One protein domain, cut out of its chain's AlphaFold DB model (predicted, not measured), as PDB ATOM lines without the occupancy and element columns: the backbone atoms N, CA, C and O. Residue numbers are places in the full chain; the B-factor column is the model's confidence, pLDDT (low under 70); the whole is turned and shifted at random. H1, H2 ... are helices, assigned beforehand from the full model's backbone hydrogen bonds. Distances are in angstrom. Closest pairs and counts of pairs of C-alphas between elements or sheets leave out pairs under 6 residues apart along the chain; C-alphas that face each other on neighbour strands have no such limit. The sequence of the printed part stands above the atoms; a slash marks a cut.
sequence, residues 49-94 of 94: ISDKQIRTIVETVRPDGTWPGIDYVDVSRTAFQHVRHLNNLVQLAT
ATOM      1  N   ILE A  49      17.824  -0.796 -20.851       83.12
ATOM      2  CA  ILE A  49      19.226  -0.387 -20.972       83.12
ATOM      3  C   ILE A  49      19.337   0.830 -21.897       83.12
ATOM      4  O   ILE A  49      18.723   0.886 -22.962       83.12
ATOM      5  N   SER A  50      20.157   1.811 -21.510       89.25
ATOM      6  CA  SER A  50      20.533   2.934 -22.371       89.25
ATOM      7  C   SER A  50      21.985   2.807 -22.827       89.25
ATOM      8  O   SER A  50      22.900   2.969 -22.018       89.25
ATOM      9  N   ASP A  51      22.215   2.653 -24.133       91.19
ATOM     10  CA  ASP A  51      23.565   2.576 -24.720       91.19
ATOM     11  C   ASP A  51      24.463   3.748 -24.305       91.19
ATOM     12  O   ASP A  51      25.655   3.588 -24.042       91.19
ATOM     13  N   LYS A  52      23.883   4.949 -24.195       93.62
ATOM     14  CA  LYS A  52      24.601   6.144 -23.742       93.62
ATOM     15  C   LYS A  52      25.074   6.007 -22.291       93.62
ATOM     16  O   LYS A  52      26.187   6.429 -21.967       93.62
ATOM     17  N   GLN A  53      24.232   5.454 -21.416       91.12
ATOM     18  CA  GLN A  53      24.581   5.237 -20.011       91.12
ATOM     19  C   GLN A  53      25.637   4.141 -19.882       91.12
ATOM     20  O   GLN A  53      26.646   4.375 -19.221       91.12
ATOM     21  N   ILE A  54      25.481   3.021 -20.597       94.75
ATOM     22  CA  ILE A  54      26.474   1.938 -20.628       94.75
ATOM     23  C   ILE A  54      27.827   2.446 -21.107       94.75
ATOM     24  O   ILE A  54      28.833   2.234 -20.435       94.75
ATOM     25  N   ARG A  55      27.857   3.202 -22.209       96.38
ATOM     26  CA  ARG A  55      29.088   3.815 -22.716       96.38
ATOM     27  C   ARG A  55      29.772   4.663 -21.649       96.38
ATOM     28  O   ARG A  55      30.967   4.515 -21.426       96.38
ATOM     29  N   THR A  56      29.003   5.490 -20.945       95.06
ATOM     30  CA  THR A  56      29.531   6.314 -19.850       95.06
ATOM     31  C   THR A  56      30.100   5.448 -18.725       95.06
ATOM     32  O   THR A  56      31.199   5.719 -18.250       95.06
ATOM     33  N   ILE A  57      29.387   4.400 -18.302       96.12
ATOM     34  CA  ILE A  57      29.821   3.492 -17.230       96.12
ATOM     35  C   ILE A  57      31.129   2.791 -17.616       96.12
ATOM     36  O   ILE A  57      32.072   2.791 -16.826       96.12
ATOM     37  N   VAL A  58      31.206   2.247 -18.831       96.94
ATOM     38  CA  VAL A  58      32.381   1.522 -19.335       96.94
ATOM     39  C   VAL A  58      33.583   2.450 -19.513       96.94
ATOM     40  O   VAL A  58      34.696   2.074 -19.169       96.94
ATOM     41  N   GLU A  59      33.388   3.673 -20.006       97.62
ATOM     42  CA  GLU A  59      34.494   4.612 -20.245       97.62
ATOM     43  C   GLU A  59      35.026   5.277 -18.970       97.62
ATOM     44  O   GLU A  59      36.146   5.784 -18.963       97.62
ATOM     45  N   THR A  60      34.234   5.304 -17.895       97.56
ATOM     46  CA  THR A  60      34.588   6.018 -16.656       97.56
ATOM     47  C   THR A  60      35.011   5.100 -15.514       97.56
ATOM     48  O   THR A  60      35.470   5.605 -14.485       97.56
ATOM     49  N   VAL A  61      34.882   3.777 -15.667       97.62
ATOM     50  CA  VAL A  61      35.378   2.823 -14.669       97.62
ATOM     51  C   VAL A  61      36.899   2.936 -14.561       97.62
ATOM     52  O   VAL A  61      37.621   2.971 -15.559       97.62
ATOM     53  N   ARG A  62      37.407   3.036 -13.335       97.81
ATOM     54  CA  ARG A  62      38.847   3.082 -13.063       97.81
ATOM     55  C   ARG A  62      39.430   1.664 -13.005       97.81
ATOM     56  O   ARG A  62      38.685   0.710 -12.785       97.81
ATOM     57  N   PRO A  63      40.762   1.504 -13.123       97.50
ATOM     58  CA  PRO A  63      41.408   0.191 -13.025       97.50
ATOM     59  C   PRO A  63      41.153  -0.553 -11.707       97.50
ATOM     60  O   PRO A  63      41.235  -1.776 -11.669       97.50
ATOM     61  N   ASP A  64      40.843   0.173 -10.631       97.00
ATOM     62  CA  ASP A  64      40.503  -0.383  -9.318       97.00
ATOM     63  C   ASP A  64      39.013  -0.759  -9.173       97.00
ATOM     64  O   ASP A  64      38.583  -1.173  -8.099       97.00
ATOM     65  N   GLY A  65      38.215  -0.611 -10.237       95.50
ATOM     66  CA  GLY A  65      36.779  -0.894 -10.242       95.50
ATOM     67  C   GLY A  65      35.911   0.206  -9.625       95.50
ATOM     68  O   GLY A  65      34.700   0.020  -9.481       95.50
ATOM     69  N   THR A  66      36.487   1.354  -9.257       96.75
ATOM     70  CA  THR A  66      35.717   2.494  -8.745       96.75
ATOM     71  C   THR A  66      35.232   3.402  -9.872       96.75
ATOM     72  O   THR A  66      35.842   3.488 -10.940       96.75
ATOM     73  N   TRP A  67      34.135   4.121  -9.630       97.62
ATOM     74  CA  TRP A  67      33.659   5.167 -10.538       97.62
ATOM     75  C   TRP A  67      33.873   6.561  -9.941       97.62
ATOM     76  O   TRP A  67      33.688   6.756  -8.734       97.62
ATOM     77  N   PRO A  68      34.245   7.562 -10.759       95.94
ATOM     78  CA  PRO A  68      34.324   8.943 -10.310       95.94
ATOM     79  C   PRO A  68      32.948   9.465  -9.873       95.94
ATOM     80  O   PRO A  68      31.914   9.111 -10.433       95.94
ATOM     81  N   GLY A  69      32.943  10.351  -8.874       92.62
ATOM     82  CA  GLY A  69      31.719  10.979  -8.373       92.62
ATOM     83  C   GLY A  69      30.876  10.104  -7.440       92.62
ATOM     84  O   GLY A  69      29.729  10.467  -7.184       92.62
ATOM     85  N   ILE A  70      31.421   8.983  -6.954       94.62
ATOM     86  CA  ILE A  70      30.881   8.198  -5.840       94.62
ATOM     87  C   ILE A  70      31.795   8.408  -4.632       94.62
ATOM     88  O   ILE A  70      33.002   8.174  -4.719       94.62
ATOM     89  N   ASP A  71      31.219   8.848  -3.517       93.75
ATOM     90  CA  ASP A  71      31.907   8.840  -2.228       93.75
ATOM     91  C   ASP A  71      31.850   7.430  -1.624       93.75
ATOM     92  O   ASP A  71      30.790   6.960  -1.215       93.75
ATOM     93  N   TYR A  72      32.993   6.740  -1.629       92.44
ATOM     94  CA  TYR A  72      33.146   5.388  -1.078       92.44
ATOM     95  C   TYR A  72      33.536   5.374   0.408       92.44
ATOM     96  O   TYR A  72      33.661   4.297   0.992       92.44
ATOM     97  N   VAL A  73      33.788   6.541   1.005       92.44
ATOM     98  CA  VAL A  73      34.107   6.681   2.432       92.44
ATOM     99  C   VAL A  73      32.827   6.919   3.237       92.44
ATOM    100  O   VAL A  73      32.739   6.507   4.396       92.44
ATOM    101  N   ASP A  74      31.822   7.550   2.624       87.88
ATOM    102  CA  ASP A  74      30.536   7.832   3.256       87.88
ATOM    103  C   ASP A  74      29.667   6.572   3.439       87.88
ATOM    104  O   ASP A  74      28.952   6.109   2.548       87.88
ATOM    105  N   VAL A  75      29.688   6.052   4.667       85.19
ATOM    106  CA  VAL A  75      28.844   4.942   5.139       85.19
ATOM    107  C   VAL A  75      27.598   5.417   5.897       85.19
ATOM    108  O   VAL A  75      26.939   4.634   6.591       85.19
ATOM    109  N   SER A  76      27.267   6.708   5.817       85.94
ATOM    110  CA  SER A  76      26.085   7.262   6.467       85.94
ATOM    111  C   SER A  76      24.798   6.749   5.818       85.94
ATOM    112  O   SER A  76      24.720   6.440   4.630       85.94
ATOM    113  N   ARG A  77      23.728   6.685   6.612       78.62
ATOM    114  CA  ARG A  77      22.421   6.184   6.152       78.62
ATOM    115  C   ARG A  77      21.683   7.164   5.235       78.62
ATOM    116  O   ARG A  77      20.726   6.766   4.580       78.62
ATOM    117  N   THR A  78      22.081   8.433   5.220       77.56
ATOM    118  CA  THR A  78      21.380   9.527   4.526       77.56
ATOM    119  C   THR A  78      22.020   9.916   3.196       77.56
ATOM    120  O   THR A  78      21.393  10.632   2.422       77.56
ATOM    121  N   ALA A  79      23.232   9.436   2.913       74.44
ATOM    122  CA  ALA A  79      23.961   9.728   1.683       74.44
ATOM    123  C   ALA A  79      24.743   8.504   1.164       74.44
ATOM    124  O   ALA A  79      25.773   8.657   0.524       74.44
ATOM    125  N   PHE A  80      24.234   7.284   1.387       85.31
ATOM    126  CA  PHE A  80      24.885   6.032   0.979       85.31
ATOM    127  C   PHE A  80      25.028   5.907  -0.552       85.31
ATOM    128  O   PHE A  80      24.186   5.323  -1.241       85.31
ATOM    129  N   GLN A  81      26.113   6.455  -1.107       91.81
ATOM    130  CA  GLN A  81      26.321   6.541  -2.557       91.81
ATOM    131  C   GLN A  81      26.743   5.215  -3.193       91.81
ATOM    132  O   GLN A  81      26.695   5.087  -4.415       91.81
ATOM    133  N   HIS A  82      27.088   4.206  -2.392       92.69
ATOM    134  CA  HIS A  82      27.415   2.860  -2.867       92.69
ATOM    135  C   HIS A  82      26.281   2.219  -3.681       92.69
ATOM    136  O   HIS A  82      26.544   1.369  -4.531       92.69
ATOM    137  N   VAL A  83      25.030   2.672  -3.513       90.81
ATOM    138  CA  VAL A  83      23.918   2.278  -4.393       90.81
ATOM    139  C   VAL A  83      24.194   2.612  -5.863       90.81
ATOM    140  O   VAL A  83      23.813   1.860  -6.750       90.81
ATOM    141  N   ARG A  84      24.924   3.699  -6.150       93.12
ATOM    142  CA  ARG A  84      25.304   4.081  -7.518       93.12
ATOM    143  C   ARG A  84      26.325   3.110  -8.103       93.12
ATOM    144  O   ARG A  84      26.234   2.784  -9.280       93.12
ATOM    145  N   HIS A  85      27.248   2.611  -7.281       95.25
ATOM    146  CA  HIS A  85      28.187   1.569  -7.695       95.25
ATOM    147  C   HIS A  85      27.438   0.270  -8.011       95.25
ATOM    148  O   HIS A  85      27.636  -0.296  -9.082       95.25
ATOM    149  N   LEU A  86      26.515  -0.147  -7.135       93.25
ATOM    150  CA  LEU A  86      25.664  -1.311  -7.389       93.25
ATOM    151  C   LEU A  86      24.845  -1.146  -8.679       93.25
ATOM    152  O   LEU A  86      24.813  -2.057  -9.497       93.25
ATOM    153  N   ASN A  87      24.249   0.024  -8.906       91.75
ATOM    154  CA  ASN A  87      23.467   0.292 -10.114       91.75
ATOM    155  C   ASN A  87      24.312   0.256 -11.396       91.75
ATOM    156  O   ASN A  87      23.799  -0.134 -12.442       91.75
ATOM    157  N   ASN A  88      25.590   0.649 -11.339       94.25
ATOM    158  CA  ASN A  88      26.497   0.498 -12.476       94.25
ATOM    159  C   ASN A  88      26.767  -0.984 -12.769       94.25
ATOM    160  O   ASN A  88      26.764  -1.376 -13.929       94.25
ATOM    161  N   LEU A  89      26.950  -1.811 -11.734       93.50
ATOM    162  CA  LEU A  89      27.141  -3.256 -11.899       93.50
ATOM    163  C   LEU A  89      25.896  -3.941 -12.464       93.50
ATOM    164  O   LEU A  89      26.023  -4.757 -13.368       93.50
ATOM    165  N   VAL A  90      24.708  -3.590 -11.966       91.50
ATOM    166  CA  VAL A  90      23.442  -4.136 -12.477       91.50
ATOM    167  C   VAL A  90      23.269  -3.784 -13.954       91.50
ATOM    168  O   VAL A  90      22.988  -4.670 -14.747       91.50
ATOM    169  N   GLN A  91      23.537  -2.534 -14.345       91.19
ATOM    170  CA  GLN A  91      23.475  -2.118 -15.751       91.19
ATOM    171  C   GLN A  91      24.471  -2.850 -16.662       91.19
ATOM    172  O   GLN A  91      24.209  -2.962 -17.850       91.19
ATOM    173  N   LEU A  92      25.607  -3.321 -16.141       90.38
ATOM    174  CA  LEU A  92      26.578  -4.109 -16.912       90.38
ATOM    175  C   LEU A  92      26.248  -5.609 -16.962       90.38
ATOM    176  O   LEU A  92      26.850  -6.327 -17.758       90.38
ATOM    177  N   ALA A  93      25.383  -6.094 -16.068       86.75
ATOM    178  CA  ALA A  93      25.026  -7.506 -15.957       86.75
ATOM    179  C   ALA A  93      23.819  -7.896 -16.823       86.75
ATOM    180  O   ALA A  93      23.647  -9.086 -17.095       86.75
ATOM    181  N   THR A  94      22.997  -6.916 -17.204       70.00
ATOM    182  CA  THR A  94      21.883  -7.063 -18.150       70.00
ATOM    183  C   THR A  94      22.376  -6.918 -19.586       70.00
ATOM    184  O   THR A  94      21.900  -7.694 -20.443       70.00
TER     185      THR A  94
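This is residues 49 to 94 of the 94 residues of a protein of Parabacteroides sp. CAG:409 (UniProt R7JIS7). Two short helices, H2 and H1, stand at a steep angle with few contacts between them, and a long loop, residues 61 to 81, swings out from the end of H1 and folds back to the start of H2, making a loose ring. The far turn of this loop, round Ser 76, lies at one end of the longest axis, and H1 lies towards the other. The printed part has 46 residues with two named helices, H1 then H2, and no named strand; the class is all helix, though under half of the residues, 22 of 46, are in named elements. The whole is only just compact, close to loose, with a radius of gyration of the C-alphas of 11.2 A and spans of 31 by 21 by 15 A.

H2, residues 82 to 93, is the longest helix. It only just touches H1, residues 51 to 60, with 3 pairs of C-alphas within 8 A. H2 touches H1 with residues 88 to 92 alone. The closest C-alphas of the two, those of Ile 57 and Asn 88, are 6.5 A apart. Their lines stand at a steep tilt of 62 degrees, opposite ways, and their centres are 11.8 A apart. In H1 and H2 every O i to N i+4 pair is within hydrogen-bond range.

H2 runs 16.9 A from C-alpha 82 at (27.415, 2.860, -2.867) to C-alpha 93 at (25.026, -7.506, -15.957). H1 begins with C-alpha 51 at (23.565, 2.576, -24.720) and is 14.1 A long from first to last C-alpha.

The two C-alphas farthest apart, those of Asp 51 and Ser 76, are 31.6 A apart. The C-alphas of Ile 49 and Thr 94, the first and last printed residues, are 7.7 A apart. The link from H1 to H2, 21 residues, is long. The printed part has no cut, its mean pLDDT is 91.4, and no printed residue is under 70.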